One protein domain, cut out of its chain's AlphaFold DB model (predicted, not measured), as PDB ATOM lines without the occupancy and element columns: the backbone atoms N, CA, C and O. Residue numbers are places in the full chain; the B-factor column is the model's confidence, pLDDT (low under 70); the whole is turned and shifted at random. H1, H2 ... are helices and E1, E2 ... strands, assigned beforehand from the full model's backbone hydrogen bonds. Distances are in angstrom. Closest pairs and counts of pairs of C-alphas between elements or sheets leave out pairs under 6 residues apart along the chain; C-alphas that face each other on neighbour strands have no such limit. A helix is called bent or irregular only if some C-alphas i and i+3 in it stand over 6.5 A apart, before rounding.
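This is residues 2 to 145 of the 202 residues of the protein "DUF1995 domain-containing protein" of Hordeum vulgare subsp. vulgare (UniProt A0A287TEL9). A small twisted sheet of four parallel strands makes the core, with H1 and H3 over one face and H4 over the other, so that helices and sheet form three layers. Beyond the sheet, H5 and H6 make a small group at one end of the whole, where H6 packs on H4, while residues 56 to 65 stick out as a free loop. The printed part has 144 residues, with six named helices and four named strands in the order H1 H2 E1 H3 E2 E3 H4 E4 H5 H6; the sheet's order is E2 E1 E3 E4, and the class is mixed, helices and strands. It is compact, with a radius of gyration of the C-alphas of 15.5 A and spans of 46 by 36 by 31 A.

Start at Thr 2, where H1, residues 2 to 15, begins; it is on the sheet of E1, residues 24 to 28, E2, residues 48 to 51, E3, residues 79 to 83, and E4, residues 109 to 113. Its height over the sheet is 9.7 A, and it lies over E3, along the strands at 19 degrees on the local plane; the closest C-alphas of H1 and E3, Ile 8 and Ala 83, are 7.6 A apart. Next comes H2, residues 18 to 23, which only grazes the sheet with its residues 20 to 23. From E1 go on to H3, residues 31 to 38, on the same face as H1 and over E2 at a height over the sheet of 7.7 A; its closest C-alpha pair with E2, Ala 31 and Tyr 51, is 5.6 A apart. E1, H3 and E2 form a strand-helix-strand unit, two parallel neighbour strands with a helix between, and its crossover is right-handed; look for N 26 and O 48 at 2.8 A across E2 and E1. On the other side of E1, E3 is its parallel neighbour, with N 27 and O 81 at 2.8 A. After E3 find H4, residues 89 to 102, on the opposite face from H1, over E3 and only just over E4, where 3 of its C-alphas fall; its height over the sheet is 9.7 A. E3, H4 and E4 form a second such unit, also right-handed, and N 111 and O 80 are 2.8 A apart across E3 and E4. H5, residues 118 to 121, and H6, residues 131 to 139, are not on the sheet. They touch each other, the C-alphas of Arg 121 and Ser 137 being closest at 6.1 A. H6 also touches H4 at a steep tilt of 50 degrees, the same way, with the C-alphas of Leu 93 and Leu 136 closest at 7.4 A. Every O i to N i+4 pair is within hydrogen-bond range in H1 and H3; the counts are 9 of 10 in H4, 4 of 5 in H6 and 0 of 2 in H2, where 2 of 3 O i to N i+3 pairs are within range, and H5 is too short for an O i to N i+4 pair.

Find C-alpha 2 at (197.388, 168.524, 138.537); from there H1 runs 19.9 A to C-alpha 15. H2 spans 9.8 A and is irregular, with C-alphas 19 and 22 7.3 A apart. E1 spans 13.1 A, H3 10.9 A, E2 10.3 A and E3 12.7 A. H4 begins at C-alpha 89, (209.349, 154.565, 150.000), and runs 20.5 A. E4 spans 13.1 A, H5 4.8 A and H6 12.2 A, ending at C-alpha 139, (222.773, 149.171, 143.786).

The two C-alphas farthest apart, those of Gly 44 and Phe 128, are 46.6 A from each other. The printed part has no cut. Look for the long link, E2 to E3, at residues 52 to 78, of which 56 to 65 stand free. The mean pLDDT of the printed part is 86.8, and the model's confidence is under 70 at residues 54 to 67.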
ATOM      1  N   THR A   2     197.428 168.281 139.998       72.31
ATOM      2  CA  THR A   2     197.388 168.524 138.537       72.31
ATOM      3  C   THR A   2     198.698 169.036 137.924       72.31
ATOM      4  O   THR A   2     199.028 168.652 136.809       72.31
ATOM      5  N   GLY A   3     199.473 169.859 138.642       85.81
ATOM      6  CA  GLY A   3     200.694 170.475 138.101       85.81
ATOM      7  C   GLY A   3     201.759 169.476 137.630       85.81
ATOM      8  O   GLY A   3     202.265 169.607 136.521       85.81
ATOM      9  N   SER A   4     202.060 168.439 138.421       87.69
ATOM     10  CA  SER A   4     203.046 167.416 138.036       87.69
ATOM     11  C   SER A   4     202.608 166.630 136.799       87.69
ATOM     12  O   SER A   4     203.425 166.363 135.925       87.69
ATOM     13  N   MET A   5     201.317 166.291 136.699       93.44
ATOM     14  CA  MET A   5     200.764 165.586 135.538       93.44
ATOM     15  C   MET A   5     200.862 166.426 134.261       93.44
ATOM     16  O   MET A   5     201.237 165.894 133.220       93.44
ATOM     17  N   LEU A   6     200.578 167.730 134.349       93.81
ATOM     18  CA  LEU A   6     200.720 168.656 133.221       93.81
ATOM     19  C   LEU A   6     202.178 168.776 132.772       93.81
ATOM     20  O   LEU A   6     202.452 168.654 131.586       93.81
ATOM     21  N   LEU A   7     203.123 168.914 133.705       93.88
ATOM     22  CA  LEU A   7     204.549 168.971 133.363       93.88
ATOM     23  C   LEU A   7     205.045 167.676 132.710       93.88
ATOM     24  O   LEU A   7     205.825 167.727 131.762       93.88
ATOM     25  N   ILE A   8     204.580 166.515 133.179       95.44
ATOM     26  CA  ILE A   8     204.885 165.231 132.535       95.44
ATOM     27  C   ILE A   8     204.278 165.184 131.131       95.44
ATOM     28  O   ILE A   8     204.946 164.750 130.196       95.44
ATOM     29  N   ARG A   9     203.034 165.646 130.961       95.31
ATOM     30  CA  ARG A   9     202.374 165.702 129.653       95.31
ATOM     31  C   ARG A   9     203.153 166.584 128.677       95.31
ATOM     32  O   ARG A   9     203.476 166.118 127.589       95.31
ATOM     33  N   GLU A  10     203.502 167.799 129.089       94.94
ATOM     34  CA  GLU A  10     204.303 168.744 128.301       94.94
ATOM     35  C   GLU A  10     205.689 168.184 127.972       94.94
ATOM     36  O   GLU A  10     206.172 168.333 126.847       94.94
ATOM     37  N   PHE A  11     206.325 167.501 128.930       94.94
ATOM     38  CA  PHE A  11     207.577 166.793 128.690       94.94
ATOM     39  C   PHE A  11     207.403 165.737 127.596       94.94
ATOM     40  O   PHE A  11     208.190 165.703 126.651       94.94
ATOM     41  N   CYS A  12     206.365 164.903 127.683       95.56
ATOM     42  CA  CYS A  12     206.093 163.898 126.663       95.56
ATOM     43  C   CYS A  12     205.833 164.533 125.294       95.56
ATOM     44  O   CYS A  12     206.429 164.097 124.318       95.56
ATOM     45  N   ASP A  13     205.013 165.580 125.219       94.25
ATOM     46  CA  ASP A  13     204.688 166.242 123.950       94.25
ATOM     47  C   ASP A  13     205.901 166.890 123.278       94.25
ATOM     48  O   ASP A  13     205.956 166.981 122.054       94.25
ATOM     49  N   ARG A  14     206.885 167.336 124.067       94.31
ATOM     50  CA  ARG A  14     208.091 167.978 123.541       94.31
ATOM     51  C   ARG A  14     209.232 167.006 123.255       94.31
ATOM     52  O   ARG A  14     209.995 167.250 122.324       94.31
ATOM     53  N   PHE A  15     209.396 165.963 124.068       93.12
ATOM     54  CA  PHE A  15     210.621 165.154 124.080       93.12
ATOM     55  C   PHE A  15     210.418 163.676 123.745       93.12
ATOM     56  O   PHE A  15     211.400 163.000 123.440       93.12
ATOM     57  N   VAL A  16     209.189 163.152 123.780       94.38
ATOM     58  CA  VAL A  16     208.921 161.794 123.286       94.38
ATOM     59  C   VAL A  16     208.708 161.872 121.772       94.38
ATOM     60  O   VAL A  16     207.808 162.585 121.333       94.38
ATOM     61  N   PRO A  17     209.498 161.144 120.956       93.44
ATOM     62  CA  PRO A  17     209.300 161.128 119.511       93.44
ATOM     63  C   PRO A  17     207.886 160.669 119.145       93.44
ATOM     64  O   PRO A  17     207.350 159.748 119.771       93.44
ATOM     65  N   ALA A  18     207.283 161.291 118.131       91.81
ATOM     66  CA  ALA A  18     205.889 161.052 117.751       91.81
ATOM     67  C   ALA A  18     205.605 159.562 117.476       91.81
ATOM     68  O   ALA A  18     204.587 159.019 117.905       91.81
ATOM     69  N   GLU A  19     206.549 158.869 116.839       93.19
ATOM     70  CA  GLU A  19     206.497 157.442 116.529       93.19
ATOM     71  C   GLU A  19     206.574 156.528 117.766       93.19
ATOM     72  O   GLU A  19     206.191 155.359 117.697       93.19
ATOM     73  N   LYS A  20     207.030 157.055 118.910       94.88
ATOM     74  CA  LYS A  20     207.162 156.327 120.181       94.88
ATOM     75  C   LYS A  20     206.050 156.626 121.181       94.88
ATOM     76  O   LYS A  20     206.001 155.980 122.227       94.88
ATOM     77  N   VAL A  21     205.127 157.544 120.884       94.88
ATOM     78  CA  VAL A  21     204.038 157.920 121.807       94.88
ATOM     79  C   VAL A  21     203.192 156.704 122.198       94.88
ATOM     80  O   VAL A  21     202.960 156.458 123.379       94.88
ATOM     81  N   THR A  22     202.783 155.883 121.230       95.62
ATOM     82  CA  THR A  22     201.984 154.667 121.490       95.62
ATOM     83  C   THR A  22     202.771 153.553 122.188       95.62
ATOM     84  O   THR A  22     202.154 152.640 122.735       95.62
ATOM     85  N   ARG A  23     204.107 153.649 122.186       97.12
ATOM     86  CA  ARG A  23     205.075 152.728 122.809       97.12
ATOM     87  C   ARG A  23     205.643 153.271 124.125       97.12
ATOM     88  O   ARG A  23     206.577 152.699 124.684       97.12
ATOM     89  N   THR A  24     205.113 154.391 124.611       97.81
ATOM     90  CA  THR A  24     205.521 155.004 125.876       97.81
ATOM     91  C   THR A  24     204.470 154.727 126.939       97.81
ATOM     92  O   THR A  24     203.287 155.036 126.756       97.81
ATOM     93  N   ARG A  25     204.910 154.158 128.065       97.75
ATOM     94  CA  ARG A  25     204.069 153.850 129.220       97.75
ATOM     95  C   ARG A  25     204.459 154.699 130.419       97.75
ATOM     96  O   ARG A  25     205.610 154.698 130.845       97.75
ATOM     97  N   ILE A  26     203.476 155.396 130.970       97.25
ATOM     98  CA  ILE A  26     203.603 156.198 132.178       97.25
ATOM     99  C   ILE A  26     203.056 155.398 133.354       97.25
ATOM    100  O   ILE A  26     201.901 154.973 133.325       97.25
ATOM    101  N   PHE A  27     203.873 155.231 134.386       95.62
ATOM    102  CA  PHE A  27     203.478 154.652 135.661       95.62
ATOM    103  C   PHE A  27     203.252 155.759 136.687       95.62
ATOM    104  O   PHE A  27     204.199 156.428 137.094       95.62
ATOM    105  N   PHE A  28     202.005 155.935 137.108       94.00
ATOM    106  CA  PHE A  28     201.636 156.776 138.246       94.00
ATOM    107  C   PHE A  28     201.785 156.023 139.573       94.00
ATOM    108  O   PHE A  28     201.825 154.794 139.564       94.00
ATOM    109  N   PRO A  29     201.835 156.704 140.727       89.88
ATOM    110  CA  PRO A  29     201.902 156.017 142.012       89.88
ATOM    111  C   PRO A  29     200.720 155.069 142.222       89.88
ATOM    112  O   PRO A  29     200.941 153.896 142.512       89.88
ATOM    113  N   GLU A  30     199.480 155.509 141.975       88.50
ATOM    114  CA  GLU A  30     198.268 154.725 142.266       88.50
ATOM    115  C   GLU A  30     197.257 154.649 141.108       88.50
ATOM    116  O   GLU A  30     197.186 155.510 140.230       88.50
ATOM    117  N   ALA A  31     196.376 153.643 141.151       89.38
ATOM    118  CA  ALA A  31     195.316 153.445 140.156       89.38
ATOM    119  C   ALA A  31     194.347 154.635 140.036       89.38
ATOM    120  O   ALA A  31     193.894 154.967 138.940       89.38
ATOM    121  N   LYS A  32     194.032 155.294 141.158       90.31
ATOM    122  CA  LYS A  32     193.146 156.469 141.171       90.31
ATOM    123  C   LYS A  32     193.750 157.636 140.389       90.31
ATOM    124  O   LYS A  32     193.020 158.340 139.696       90.31
ATOM    125  N   GLU A  33     195.071 157.798 140.452       91.94
ATOM    126  CA  GLU A  33     195.780 158.821 139.686       91.94
ATOM    127  C   GLU A  33     195.746 158.540 138.187       91.94
ATOM    128  O   GLU A  33     195.585 159.474 137.411       91.94
ATOM    129  N   VAL A  34     195.795 157.272 137.770       93.62
ATOM    130  CA  VAL A  34     195.618 156.903 136.355       93.62
ATOM    131  C   VAL A  34     194.244 157.318 135.852       93.62
ATOM    132  O   VAL A  34     194.137 157.928 134.789       93.62
ATOM    133  N   THR A  35     193.187 157.004 136.605       93.62
ATOM    134  CA  THR A  35     191.819 157.394 136.239       93.62
ATOM    135  C   THR A  35     191.700 158.908 136.121       93.62
ATOM    136  O   THR A  35     191.204 159.404 135.111       93.62
ATOM    137  N   PHE A  36     192.217 159.643 137.108       94.38
ATOM    138  CA  PHE A  36     192.210 161.100 137.093       94.38
ATOM    139  C   PHE A  36     193.017 161.675 135.920       94.38
ATOM    140  O   PHE A  36     192.538 162.568 135.226       94.38
ATOM    141  N   ALA A  37     194.209 161.141 135.644       95.00
ATOM    142  CA  ALA A  37     195.064 161.567 134.538       95.00
ATOM    143  C   ALA A  37     194.364 161.396 133.180       95.00
ATOM    144  O   ALA A  37     194.386 162.319 132.366       95.00
ATOM    145  N   ARG A  38     193.684 160.258 132.957       95.00
ATOM    146  CA  ARG A  38     192.916 159.987 131.722       95.00
ATOM    147  C   ARG A  38     191.761 160.962 131.502       95.00
ATOM    148  O   ARG A  38     191.429 161.238 130.358       95.00
ATOM    149  N   GLN A  39     191.153 161.444 132.581       93.81
ATOM    150  CA  GLN A  39     190.030 162.386 132.554       93.81
ATOM    151  C   GLN A  39     190.481 163.855 132.583       93.81
ATOM    152  O   GLN A  39     189.646 164.747 132.685       93.81
ATOM    153  N   SER A  40     191.791 164.116 132.584       93.38
ATOM    154  CA  SER A  40     192.340 165.466 132.704       93.38
ATOM    155  C   SER A  40     193.538 165.669 131.771       93.38
ATOM    156  O   SER A  40     193.374 165.738 130.560       93.38
ATOM    157  N   ALA A  41     194.758 165.747 132.309       93.69
ATOM    158  CA  ALA A  41     195.967 166.121 131.573       93.69
ATOM    159  C   ALA A  41     196.317 165.184 130.399       93.69
ATOM    160  O   ALA A  41     197.059 165.580 129.506       93.69
ATOM    161  N   PHE A  42     195.808 163.948 130.399       95.12
ATOM    162  CA  PHE A  42     196.074 162.937 129.373       95.12
ATOM    163  C   PHE A  42     194.822 162.541 128.579       95.12
ATOM    164  O   PHE A  42     194.831 161.512 127.899       95.12
ATOM    165  N   GLU A  43     193.754 163.334 128.643       93.25
ATOM    166  CA  GLU A  43     192.573 163.116 127.809       93.25
ATOM    167  C   GLU A  43     192.945 163.155 126.315       93.25
ATOM    168  O   GLU A  43     193.751 163.975 125.872       93.25
ATOM    169  N   GLY A  44     192.412 162.211 125.532       90.12
ATOM    170  CA  GLY A  44     192.681 162.103 124.091       90.12
ATOM    171  C   GLY A  44     194.111 161.683 123.718       90.12
ATOM    172  O   GLY A  44     194.441 161.607 122.535       90.12
ATOM    173  N   CYS A  45     194.974 161.389 124.693       90.44
ATOM    174  CA  CYS A  45     196.361 161.023 124.441       90.44
ATOM    175  C   CYS A  45     196.531 159.530 124.097       90.44
ATOM    176  O   CYS A  45     195.856 158.660 124.642       90.44
ATOM    177  N   SER A  46     197.500 159.218 123.228       93.50
ATOM    178  CA  SER A  46     197.859 157.838 122.859       93.50
ATOM    179  C   SER A  46     198.870 157.163 123.801       93.50
ATOM    180  O   SER A  46     199.127 155.962 123.649       93.50
ATOM    181  N   LEU A  47     199.429 157.913 124.760       95.75
ATOM    182  CA  LEU A  47     200.327 157.396 125.798       95.75
ATOM    183  C   LEU A  47     199.620 156.306 126.614       95.75
ATOM    184  O   LEU A  47     198.431 156.402 126.928       95.75
ATOM    185  N   LYS A  48     200.354 155.256 126.986       96.88
ATOM    186  CA  LYS A  48     199.818 154.201 127.854       96.88
ATOM    187  C   LYS A  48     199.963 154.644 129.300       96.88
ATOM    188  O   LYS A  48     201.049 155.029 129.706       96.88
ATOM    189  N   LEU A  49     198.888 154.591 130.079       95.88
ATOM    190  CA  LEU A  49     198.923 154.957 131.497       95.88
ATOM    191  C   LEU A  49     198.634 153.728 132.351       95.88
ATOM    192  O   LEU A  49     197.640 153.033 132.115       95.88
ATOM    193  N   ASP A  50     199.485 153.502 133.338       94.69
ATOM    194  CA  ASP A  50     199.427 152.425 134.319       94.69
ATOM    195  C   ASP A  50     199.927 152.962 135.673       94.69
ATOM    196  O   ASP A  50     200.171 154.163 135.814       94.69
ATOM    197  N   TYR A  51     200.045 152.113 136.687       91.88
ATOM    198  CA  TYR A  51     200.412 152.527 138.038       91.88
ATOM    199  C   TYR A  51     201.350 151.542 138.748       91.88
ATOM    200  O   TYR A  51     201.388 150.360 138.405       91.88
ATOM    201  N   LEU A  52     202.102 152.039 139.735       86.69
ATOM    202  CA  LEU A  52     203.098 151.292 140.508       86.69
ATOM    203  C   LEU A  52     202.477 150.491 141.656       86.69
ATOM    204  O   LEU A  52     202.798 149.320 141.847       86.69
ATOM    205  N   THR A  53     201.620 151.122 142.463       74.38
ATOM    206  CA  THR A  53     201.113 150.514 143.700       74.38
ATOM    207  C   THR A  53     199.917 149.616 143.445       74.38
ATOM    208  O   THR A  53     198.976 149.952 142.735       74.38
ATOM    209  N   LYS A  54     199.892 148.461 144.098       56.47
ATOM    210  CA  LYS A  54     198.672 147.662 144.164       56.47
ATOM    211  C   LYS A  54     197.667 148.371 145.064       56.47
ATOM    212  O   LYS A  54     198.029 148.731 146.184       56.47
ATOM    213  N   PRO A  55     196.405 148.549 144.651       43.78
ATOM    214  CA  PRO A  55     195.370 148.812 145.626       43.78
ATOM    215  C   PRO A  55     195.224 147.554 146.485       43.78
ATOM    216  O   PRO A  55     194.627 146.586 146.036       43.78
ATOM    217  N   SER A  56     195.748 147.560 147.710       43.06
ATOM    218  CA  SER A  56     194.922 147.253 148.883       43.06
ATOM    219  C   SER A  56     195.707 147.283 150.198       43.06
ATOM    220  O   SER A  56     196.665 146.556 150.427       43.06
ATOM    221  N   LEU A  57     195.160 148.049 151.136       39.72
ATOM    222  CA  LEU A  57     195.391 147.952 152.580       39.72
ATOM    223  C   LEU A  57     194.949 146.594 153.191       39.72
ATOM    224  O   LEU A  57     195.004 146.431 154.404       39.72
ATOM    225  N   PHE A  58     194.488 145.635 152.375       38.62
ATOM    226  CA  PHE A  58     194.002 144.308 152.785       38.62
ATOM    227  C   PHE A  58     194.883 143.143 152.279       38.62
ATOM    228  O   PHE A  58     194.769 142.039 152.806       38.62
ATOM    229  N   GLU A  59     195.783 143.357 151.309       44.69
ATOM    230  CA  GLU A  59     196.637 142.295 150.737       44.69
ATOM    231  C   GLU A  59     197.861 141.925 151.583       44.69
ATOM    232  O   GLU A  59     198.437 140.854 151.384       44.69
ATOM    233  N   ASP A  60     198.208 142.731 152.589       41.66
ATOM    234  CA  ASP A  60     199.266 142.403 153.558       41.66
ATOM    235  C   ASP A  60     198.913 141.193 154.458       41.66
ATOM    236  O   ASP A  60     199.753 140.727 155.225       41.66
ATOM    237  N   PHE A  61     197.700 140.628 154.332       38.88
ATOM    238  CA  PHE A  61     197.233 139.434 155.056       38.88
ATOM    239  C   PHE A  61     197.193 138.127 154.232       38.88
ATOM    240  O   PHE A  61     196.587 137.144 154.654       38.88
ATOM    241  N   GLY A  62     197.909 138.047 153.104       39.47
ATOM    242  CA  GLY A  62     198.399 136.750 152.605       39.47
ATOM    243  C   GLY A  62     197.475 135.920 151.706       39.47
ATOM    244  O   GLY A  62     197.707 134.721 151.576       39.47
ATOM    245  N   PHE A  63     196.486 136.514 151.030       39.94
ATOM    246  CA  PHE A  63     195.669 135.796 150.038       39.94
ATOM    247  C   PHE A  63     195.295 136.664 148.823       39.94
ATOM    248  O   PHE A  63     194.140 137.032 148.688       39.94
ATOM    249  N   THR A  64     196.242 136.943 147.919       40.16
ATOM    250  CA  THR A  64     196.005 137.111 146.462       40.16
ATOM    251  C   THR A  64     197.334 137.137 145.694       40.16
ATOM    252  O   THR A  64     198.415 137.391 146.230       40.16
ATOM    253  N   THR A  65     197.259 136.803 144.406       45.88
ATOM    254  CA  THR A  65     198.369 136.683 143.457       45.88
ATOM    255  C   THR A  65     199.137 137.994 143.304       45.88
ATOM    256  O   THR A  65     198.617 139.011 142.845       45.88
ATOM    257  N   LYS A  66     200.432 137.966 143.635       54.38
ATOM    258  CA  LYS A  66     201.330 139.102 143.445       54.38
ATOM    259  C   LYS A  66     201.502 139.374 141.935       54.38
ATOM    260  O   LYS A  66     202.395 138.800 141.332       54.38
ATOM    261  N   VAL A  67     200.700 140.269 141.343       61.00
ATOM    262  CA  VAL A  67     200.952 140.805 139.982       61.00
ATOM    263  C   VAL A  67     202.367 141.395 139.945       61.00
ATOM    264  O   VAL A  67     202.679 142.218 140.816       61.00
ATOM    265  N   LYS A  68     203.215 140.934 139.022       72.38
ATOM    266  CA  LYS A  68     204.601 141.402 138.852       72.38
ATOM    267  C   LYS A  68     204.639 142.633 137.955       72.38
ATOM    268  O   LYS A  68     203.722 142.836 137.157       72.38
ATOM    269  N   MET A  69     205.696 143.442 138.041       82.00
ATOM    270  CA  MET A  69     205.839 144.566 137.107       82.00
ATOM    271  C   MET A  69     205.971 144.102 135.654       82.00
ATOM    272  O   MET A  69     205.394 144.734 134.766       82.00
ATOM    273  N   ALA A  70     206.617 142.955 135.423       77.25
ATOM    274  CA  ALA A  70     206.650 142.271 134.132       77.25
ATOM    275  C   ALA A  70     205.256 142.028 133.515       77.25
ATOM    276  O   ALA A  70     205.109 142.117 132.300       77.25
ATOM    277  N   ASP A  71     204.222 141.782 134.327       82.75
ATOM    278  CA  ASP A  71     202.864 141.505 133.832       82.75
ATOM    279  C   ASP A  71     202.141 142.781 133.355       82.75
ATOM    280  O   ASP A  71     201.117 142.711 132.672       82.75
ATOM    281  N   ARG A  72     202.651 143.962 133.733       86.06
ATOM    282  CA  ARG A  72     202.080 145.275 133.379       86.06
ATOM    283  C   ARG A  72     202.749 145.921 132.171       86.06
ATOM    284  O   ARG A  72     202.196 146.857 131.585       86.06
ATOM    285  N   VAL A  73     203.930 145.442 131.797       91.81
ATOM    286  CA  VAL A  73     204.642 145.896 130.602       91.81
ATOM    287  C   VAL A  73     204.278 145.022 129.411       91.81
ATOM    288  O   VAL A  73     203.981 143.837 129.543       91.81
ATOM    289  N   ARG A  74     204.305 145.609 128.220       93.19
ATOM    290  CA  ARG A  74     204.051 144.902 126.968       93.19
ATOM    291  C   ARG A  74     205.321 144.811 126.125       93.19
ATOM    292  O   ARG A  74     206.204 145.658 126.272       93.19
ATOM    293  N   PRO A  75     205.453 143.803 125.243       92.75
ATOM    294  CA  PRO A  75     206.600 143.674 124.343       92.75
ATOM    295  C   PRO A  75     206.885 144.944 123.530       92.75
ATOM    296  O   PRO A  75     208.046 145.323 123.390       92.75
ATOM    297  N   GLU A  76     205.836 145.629 123.072       94.12
ATOM    298  CA  GLU A  76     205.918 146.850 122.269       94.12
ATOM    299  C   GLU A  76     206.309 148.119 123.041       94.12
ATOM    300  O   GLU A  76     206.573 149.142 122.409       94.12
ATOM    301  N   ASP A  77     206.331 148.087 124.378       96.62
ATOM    302  CA  ASP A  77     206.746 149.248 125.161       96.62
ATOM    303  C   ASP A  77     208.255 149.497 124.973       96.62
ATOM    304  O   ASP A  77     209.078 148.585 125.090       96.62
ATOM    305  N   GLU A  78     208.623 150.751 124.713       96.69
ATOM    306  CA  GLU A  78     210.007 151.192 124.499       96.69
ATOM    307  C   GLU A  78     210.492 152.190 125.555       96.69
ATOM    308  O   GLU A  78     211.686 152.245 125.858       96.69
ATOM    309  N   ILE A  79     209.584 152.998 126.109       97.69
ATOM    310  CA  ILE A  79     209.906 154.034 127.094       97.69
ATOM    311  C   ILE A  79     208.981 153.878 128.295       97.69
ATOM    312  O   ILE A  79     207.758 153.907 128.158       97.69
ATOM    313  N   PHE A  80     209.573 153.775 129.481       97.69
ATOM    314  CA  PHE A  80     208.865 153.803 130.752       97.69
ATOM    315  C   PHE A  80     209.125 155.131 131.450       97.69
ATOM    316  O   PHE A  80     210.263 155.445 131.793       97.69
ATOM    317  N   LEU A  81     208.074 155.908 131.684       97.50
ATOM    318  CA  LEU A  81     208.150 157.118 132.491       97.50
ATOM    319  C   LEU A  81     207.484 156.850 133.835       97.50
ATOM    320  O   LEU A  81     206.299 156.551 133.904       97.50
ATOM    321  N   VAL A  82     208.243 156.962 134.913       96.56
ATOM    322  CA  VAL A  82     207.737 156.808 136.271       96.56
ATOM    323  C   VAL A  82     207.455 158.186 136.851       96.56
ATOM    324  O   VAL A  82     208.361 159.009 137.001       96.56
ATOM    325  N   ALA A  83     206.191 158.440 137.162       95.12
ATOM    326  CA  ALA A  83     205.723 159.706 137.690       95.12
ATOM    327  C   ALA A  83     205.888 159.739 139.215       95.12
ATOM    328  O   ALA A  83     205.226 158.995 139.930       95.12
ATOM    329  N   TYR A  84     206.778 160.614 139.687       92.38
ATOM    330  CA  TYR A  84     206.920 161.048 141.079       92.38
ATOM    331  C   TYR A  84     206.812 159.941 142.152       92.38
ATOM    332  O   TYR A  84     205.965 160.028 143.041       92.38
ATOM    333  N   PRO A  85     207.689 158.919 142.120       90.00
ATOM    334  CA  PRO A  85     207.667 157.793 143.060       90.00
ATOM    335  C   PRO A  85     208.211 158.165 144.460       90.00
ATOM    336  O   PRO A  85     209.194 157.585 144.923       90.00
ATOM    337  N   TYR A  86     207.638 159.181 145.112       83.00
ATOM    338  CA  TYR A  86     208.090 159.687 146.415       83.00
ATOM    339  C   TYR A  86     207.043 159.618 147.529       83.00
ATOM    340  O   TYR A  86     207.376 159.914 148.682       83.00
ATOM    341  N   PHE A  87     205.787 159.273 147.231       75.31
ATOM    342  CA  PHE A  87     204.732 159.274 148.252       75.31
ATOM    343  C   PHE A  87     204.941 158.141 149.258       75.31
ATOM    344  O   PHE A  87     204.776 158.338 150.464       75.31
ATOM    345  N   ASN A  88     205.374 156.978 148.771       78.62
ATOM    346  CA  ASN A  88     205.739 155.831 149.585       78.62
ATOM    347  C   ASN A  88     207.138 155.335 149.208       78.62
ATOM    348  O   ASN A  88     207.438 155.093 148.045       78.62
ATOM    349  N   VAL A  89     207.990 155.096 150.205       72.81
ATOM    350  CA  VAL A  89     209.349 154.565 150.000       72.81
ATOM    351  C   VAL A  89     209.386 153.244 149.233       72.81
ATOM    352  O   VAL A  89     210.365 152.953 148.548       72.81
ATOM    353  N   ASN A  90     208.319 152.450 149.330       80.62
ATOM    354  CA  ASN A  90     208.186 151.192 148.612       80.62
ATOM    355  C   ASN A  90     207.987 151.399 147.104       80.62
ATOM    356  O   ASN A  90     208.301 150.489 146.343       80.62
ATOM    357  N   GLU A  91     207.529 152.569 146.647       87.94
ATOM    358  CA  GLU A  91     207.396 152.874 145.214       87.94
ATOM    359  C   GLU A  91     208.746 152.745 144.519       87.94
ATOM    360  O   GLU A  91     208.843 152.068 143.501       87.94
ATOM    361  N   MET A  92     209.814 153.276 145.116       90.00
ATOM    362  CA  MET A  92     211.159 153.158 144.552       90.00
ATOM    363  C   MET A  92     211.677 151.714 144.484       90.00
ATOM    364  O   MET A  92     212.477 151.402 143.604       90.00
ATOM    365  N   LEU A  93     211.200 150.816 145.353       89.12
ATOM    366  CA  LEU A  93     211.491 149.382 145.244       89.12
ATOM    367  C   LEU A  93     210.787 148.766 144.026       89.12
ATOM    368  O   LEU A  93     211.380 147.960 143.314       89.12
ATOM    369  N   VAL A  94     209.547 149.179 143.754       90.88
ATOM    370  CA  VAL A  94     208.805 148.765 142.551       90.88
ATOM    371  C   VAL A  94     209.454 149.331 141.285       90.88
ATOM    372  O   VAL A  94     209.520 148.646 140.269       90.88
ATOM    373  N   VAL A  95     209.993 150.553 141.339       93.38
ATOM    374  CA  VAL A  95     210.767 151.135 140.231       93.38
ATOM    375  C   VAL A  95     212.024 150.318 139.942       93.38
ATOM    376  O   VAL A  95     212.336 150.073 138.777       93.38
ATOM    377  N   GLU A  96     212.731 149.857 140.976       93.69
ATOM    378  CA  GLU A  96     213.876 148.962 140.793       93.69
ATOM    379  C   GLU A  96     213.456 147.609 140.192       93.69
ATOM    380  O   GLU A  96     214.138 147.111 139.294       93.69
ATOM    381  N   GLU A  97     212.339 147.026 140.643       92.50
ATOM    382  CA  GLU A  97     211.763 145.801 140.064       92.50
ATOM    383  C   GLU A  97     211.465 145.998 138.570       92.50
ATOM    384  O   GLU A  97     211.966 145.244 137.737       92.50
ATOM    385  N   LEU A  98     210.762 147.079 138.213       94.00
ATOM    386  CA  LEU A  98     210.482 147.447 136.825       94.00
ATOM    387  C   LEU A  98     211.773 147.620 136.010       94.00
ATOM    388  O   LEU A  98     211.851 147.162 134.873       94.00
ATOM    389  N   TYR A  99     212.799 148.260 136.576       95.38
ATOM    390  CA  TYR A  99     214.085 148.418 135.902       95.38
ATOM    391  C   TYR A  99     214.747 147.064 135.634       95.38
ATOM    392  O   TYR A  99     215.163 146.799 134.508       95.38
ATOM    393  N   LYS A 100     214.829 146.193 136.645       94.56
ATOM    394  CA  LYS A 100     215.457 144.871 136.528       94.56
ATOM    395  C   LYS A 100     214.727 143.974 135.527       94.56
ATOM    396  O   LYS A 100     215.389 143.263 134.780       94.56
ATOM    397  N   GLU A 101     213.397 144.006 135.519       92.81
ATOM    398  CA  GLU A 101     212.576 143.101 134.707       92.81
ATOM    399  C   GLU A 101     212.346 143.602 133.277       92.81
ATOM    400  O   GLU A 101     212.278 142.794 132.352       92.81
ATOM    401  N   ALA A 102     212.205 144.917 133.079       94.38
ATOM    402  CA  ALA A 102     211.741 145.468 131.808       94.38
ATOM    403  C   ALA A 102     212.768 146.329 131.068       94.38
ATOM    404  O   ALA A 102     212.529 146.634 129.901       94.38
ATOM    405  N   VAL A 103     213.863 146.747 131.713       95.44
ATOM    406  CA  VAL A 103     214.810 147.728 131.150       95.44
ATOM    407  C   VAL A 103     216.221 147.176 131.072       95.44
ATOM    408  O   VAL A 103     216.847 147.245 130.014       95.44
ATOM    409  N   LEU A 104     216.720 146.616 132.170       95.06
ATOM    410  CA  LEU A 104     218.049 146.032 132.246       95.06
ATOM    411  C   LEU A 104     218.215 144.965 131.151       95.06
ATOM    412  O   LEU A 104     217.361 144.102 130.986       95.06
ATOM    413  N   ASN A 105     219.330 145.021 130.417       94.69
ATOM    414  CA  ASN A 105     219.636 144.133 129.284       94.69
ATOM    415  C   ASN A 105     218.677 144.257 128.082       94.69
ATOM    416  O   ASN A 105     218.554 143.325 127.289       94.69
ATOM    417  N   THR A 106     218.011 145.401 127.927       95.19
ATOM    418  CA  THR A 106     217.180 145.721 126.759       95.19
ATOM    419  C   THR A 106     217.532 147.103 126.207       95.19
ATOM    420  O   THR A 106     218.241 147.877 126.848       95.19
ATOM    421  N   GLU A 107     216.976 147.456 125.046       95.44
ATOM    422  CA  GLU A 107     217.087 148.814 124.494       95.44
ATOM    423  C   GLU A 107     216.070 149.812 125.068       95.44
ATOM    424  O   GLU A 107     216.138 151.011 124.778       95.44
ATOM    425  N   ARG A 108     215.137 149.339 125.902       95.88
ATOM    426  CA  ARG A 108     214.091 150.171 126.501       95.88
ATOM    427  C   ARG A 108     214.702 151.197 127.445       95.88
ATOM    428  O   ARG A 108     215.759 150.971 128.031       95.88
ATOM    429  N   LYS A 109     214.044 152.345 127.599       95.62
ATOM    430  CA  LYS A 109     214.536 153.452 128.436       95.62
ATOM    431  C   LYS A 109     213.603 153.692 129.617       95.62
ATOM    432  O   LYS A 109     212.392 153.533 129.493       95.62
ATOM    433  N   MET A 110     214.169 154.102 130.750       97.19
ATOM    434  CA  MET A 110     213.415 154.526 131.929       97.19
ATOM    435  C   MET A 110     213.711 155.986 132.247       97.19
ATOM    436  O   MET A 110     214.869 156.392 132.281       97.19
ATOM    437  N   ILE A 111     212.660 156.755 132.513       96.94
ATOM    438  CA  ILE A 111     212.722 158.148 132.947       96.94
ATOM    439  C   ILE A 111     211.973 158.240 134.271       96.94
ATOM    440  O   ILE A 111     210.827 157.812 134.357       96.94
ATOM    441  N   ILE A 112     212.595 158.806 135.302       96.06
ATOM    442  CA  ILE A 112     211.941 159.048 136.592       96.06
ATOM    443  C   ILE A 112     211.729 160.550 136.729       96.06
ATOM    444  O   ILE A 112     212.689 161.319 136.750       96.06
ATOM    445  N   PHE A 113     210.473 160.970 136.829       94.44
ATOM    446  CA  PHE A 113     210.116 162.373 136.995       94.44
ATOM    447  C   PHE A 113     209.910 162.674 138.476       94.44
ATOM    448  O   PHE A 113     209.132 161.986 139.121       94.44
ATOM    449  N   ASN A 114     210.573 163.701 139.018       90.44
ATOM    450  CA  ASN A 114     210.425 164.129 140.416       90.44
ATOM    451  C   ASN A 114     210.542 162.987 141.447       90.44
ATOM    452  O   ASN A 114     209.666 162.845 142.278       90.44
ATOM    453  N   GLY A 115     211.596 162.166 141.433       89.31
ATOM    454  CA  GLY A 115     211.699 161.010 142.347       89.31
ATOM    455  C   GLY A 115     212.017 161.302 143.826       89.31
ATOM    456  O   GLY A 115     212.094 160.361 144.600       89.31
ATOM    457  N   GLU A 116     212.269 162.559 144.218       86.56
ATOM    458  CA  GLU A 116     212.666 162.969 145.588       86.56
ATOM    459  C   GLU A 116     213.729 162.053 146.254       86.56
ATOM    460  O   GLU A 116     213.671 161.719 147.439       86.56
ATOM    461  N   LEU A 117     214.739 161.642 145.477       89.25
ATOM    462  CA  LEU A 117     215.710 160.607 145.867       89.25
ATOM    463  C   LEU A 117     216.616 161.002 147.042       89.25
ATOM    464  O   LEU A 117     217.272 160.143 147.636       89.25
ATOM    465  N   ASP A 118     216.660 162.290 147.386       88.25
ATOM    466  CA  ASP A 118     217.540 162.833 148.417       88.25
ATOM    467  C   ASP A 118     217.279 162.221 149.790       88.25
ATOM    468  O   ASP A 118     218.236 161.971 150.514       88.25
ATOM    469  N   ARG A 119     216.023 161.895 150.136       86.19
ATOM    470  CA  ARG A 119     215.710 161.243 151.423       86.19
ATOM    471  C   ARG A 119     216.392 159.883 151.542       86.19
ATOM    472  O   ARG A 119     216.949 159.539 152.583       86.19
ATOM    473  N   ILE A 120     216.382 159.105 150.460       87.00
ATOM    474  CA  ILE A 120     217.023 157.788 150.434       87.00
ATOM    475  C   ILE A 120     218.551 157.956 150.427       87.00
ATOM    476  O   ILE A 120     219.247 157.285 151.187       87.00
ATOM    477  N   ARG A 121     219.076 158.893 149.625       86.56
ATOM    478  CA  ARG A 121     220.521 159.167 149.510       86.56
ATOM    479  C   ARG A 121     221.134 159.741 150.788       86.56
ATOM    480  O   ARG A 121     222.279 159.431 151.099       86.56
ATOM    481  N   SER A 122     220.391 160.544 151.547       83.38
ATOM    482  CA  SER A 122     220.876 161.181 152.775       83.38
ATOM    483  C   SER A 122     220.902 160.243 153.983       83.38
ATOM    484  O   SER A 122     221.255 160.679 155.076       83.38
ATOM    485  N   GLY A 123     220.475 158.986 153.823       81.50
ATOM    486  CA  GLY A 123     220.372 158.034 154.927       81.50
ATOM    487  C   GLY A 123     219.230 158.344 155.897       81.50
ATOM    488  O   GLY A 123     219.285 157.901 157.042       81.50
ATOM    489  N   TYR A 124     218.195 159.079 155.460       85.50
ATOM    490  CA  TYR A 124     217.010 159.349 156.286       85.50
ATOM    491  C   TYR A 124     216.340 158.052 156.763       85.50
ATOM    492  O   TYR A 124     215.798 158.007 157.862       85.50
ATOM    493  N   TYR A 125     216.408 156.995 155.946       86.75
ATOM    494  CA  TYR A 125     215.960 155.648 156.285       86.75
ATOM    495  C   TYR A 125     217.158 154.806 156.746       86.75
ATOM    496  O   TYR A 125     217.950 154.375 155.902       86.75
ATOM    497  N   PRO A 126     217.320 154.546 158.060       87.62
ATOM    498  CA  PRO A 126     218.464 153.792 158.550       87.62
ATOM    499  C   PRO A 126     218.433 152.354 158.004       87.62
ATOM    500  O   PRO A 126     217.415 151.674 158.171       87.62
ATOM    501  N   PRO A 127     219.529 151.842 157.409       89.44
ATOM    502  CA  PRO A 127     219.547 150.515 156.786       89.44
ATOM    503  C   PRO A 127     219.184 149.358 157.722       89.44
ATOM    504  O   PRO A 127     218.677 148.346 157.259       89.44
ATOM    505  N   PHE A 128     219.407 149.506 159.033       89.25
ATOM    506  CA  PHE A 128     219.022 148.494 160.021       89.25
ATOM    507  C   PHE A 128     217.502 148.262 160.059       89.25
ATOM    508  O   PHE A 128     217.057 147.123 160.154       89.25
ATOM    509  N   PHE A 129     216.706 149.329 159.932       88.75
ATOM    510  CA  PHE A 129     215.242 149.247 159.906       88.75
ATOM    511  C   PHE A 129     214.685 149.099 158.483       88.75
ATOM    512  O   PHE A 129     213.617 148.526 158.294       88.75
ATOM    513  N   TYR A 130     215.418 149.589 157.477       89.12
ATOM    514  CA  TYR A 130     215.005 149.587 156.072       89.12
ATOM    515  C   TYR A 130     216.084 148.973 155.163       89.12
ATOM    516  O   TYR A 130     216.642 149.667 154.305       89.12
ATOM    517  N   PRO A 131     216.387 147.669 155.304       90.38
ATOM    518  CA  PRO A 131     217.507 147.038 154.605       90.38
ATOM    519  C   PRO A 131     217.381 147.129 153.081       90.38
ATOM    520  O   PRO A 131     218.359 147.446 152.412       90.38
ATOM    521  N   LYS A 132     216.166 146.969 152.536       89.19
ATOM    522  CA  LYS A 132     215.908 147.090 151.089       89.19
ATOM    523  C   LYS A 132     216.198 148.494 150.548       89.19
ATOM    524  O   LYS A 132     216.736 148.629 149.458       89.19
ATOM    525  N   LEU A 133     215.882 149.546 151.310       87.88
ATOM    526  CA  LEU A 133     216.193 150.926 150.909       87.88
ATOM    527  C   LEU A 133     217.696 151.214 151.017       87.88
ATOM    528  O   LEU A 133     218.257 151.906 150.168       87.88
ATOM    529  N   GLY A 134     218.353 150.658 152.037       89.50
ATOM    530  CA  GLY A 134     219.808 150.720 152.175       89.50
ATOM    531  C   GLY A 134     220.557 149.959 151.076       89.50
ATOM    532  O   GLY A 134     221.676 150.331 150.733       89.50
ATOM    533  N   GLU A 135     219.959 148.909 150.515       91.69
ATOM    534  CA  GLU A 135     220.465 148.223 149.326       91.69
ATOM    535  C   GLU A 135     220.245 149.072 148.070       91.69
ATOM    536  O   GLU A 135     221.198 149.322 147.334       91.69
ATOM    537  N   LEU A 136     219.032 149.608 147.882       91.31
ATOM    538  CA  LEU A 136     218.667 150.465 146.750       91.31
ATOM    539  C   LEU A 136     219.648 151.634 146.556       91.31
ATOM    540  O   LEU A 136     220.052 151.932 145.428       91.31
ATOM    541  N   SER A 137     220.051 152.286 147.653       89.38
ATOM    542  CA  SER A 137     220.998 153.408 147.620       89.38
ATOM    543  C   SER A 137     222.395 153.017 147.135       89.38
ATOM    544  O   SER A 137     223.117 153.874 146.630       89.38
ATOM    545  N   LYS A 138     222.760 151.733 147.232       90.62
ATOM    546  CA  LYS A 138     224.053 151.186 146.804       90.62
ATOM    547  C   LYS A 138     224.006 150.561 145.411       90.62
ATOM    548  O   LYS A 138     225.026 150.545 144.731       90.62
ATOM    549  N   THR A 139     222.862 150.026 144.986       92.50
ATOM    550  CA  THR A 139     222.773 149.171 143.786       92.50
ATOM    551  C   THR A 139     222.009 149.799 142.623       92.50
ATOM    552  O   THR A 139     222.363 149.557 141.464       92.50
ATOM    553  N   PHE A 140     220.966 150.583 142.902       93.81
ATOM    554  CA  PHE A 140     220.072 151.141 141.887       93.81
ATOM    555  C   PHE A 140     220.249 152.646 141.723       93.81
ATOM    556  O   PHE A 140     220.490 153.109 140.612       93.81
ATOM    557  N   LEU A 141     220.194 153.413 142.819       92.69
ATOM    558  CA  LEU A 141     220.287 154.876 142.750       92.69
ATOM    559  C   LEU A 141     221.587 155.405 142.119       92.69
ATOM    560  O   LEU A 141     221.502 156.439 141.451       92.69
ATOM    561  N   PRO A 142     222.759 154.750 142.276       92.56
ATOM    562  CA  PRO A 142     223.986 155.172 141.600       92.56
ATOM    563  C   PRO A 142     223.962 154.989 140.077       92.56
ATOM    564  O   PRO A 142     224.778 155.583 139.386       92.56
ATOM    565  N   LYS A 143     223.036 154.184 139.535       93.31
ATOM    566  CA  LYS A 143     222.884 153.977 138.082       93.31
ATOM    567  C   LYS A 143     222.072 155.085 137.404       93.31
ATOM    568  O   LYS A 143     221.964 155.094 136.183       93.31
ATOM    569  N   LEU A 144     221.450 155.973 138.182       93.81
ATOM    570  CA  LEU A 144     220.596 157.036 137.665       93.81
ATOM    571  C   LEU A 144     221.426 158.263 137.284       93.81
ATOM    572  O   LEU A 144     222.035 158.896 138.146       93.81
ATOM    573  N   GLU A 145     221.346 158.660 136.017       94.75
ATOM    574  CA  GLU A 145     221.867 159.948 135.567       94.75
ATOM    575  C   GLU A 145     220.873 161.062 135.917       94.75
ATOM    576  O   GLU A 145     219.706 161.036 135.519       94.75
TER     577      GLU A 145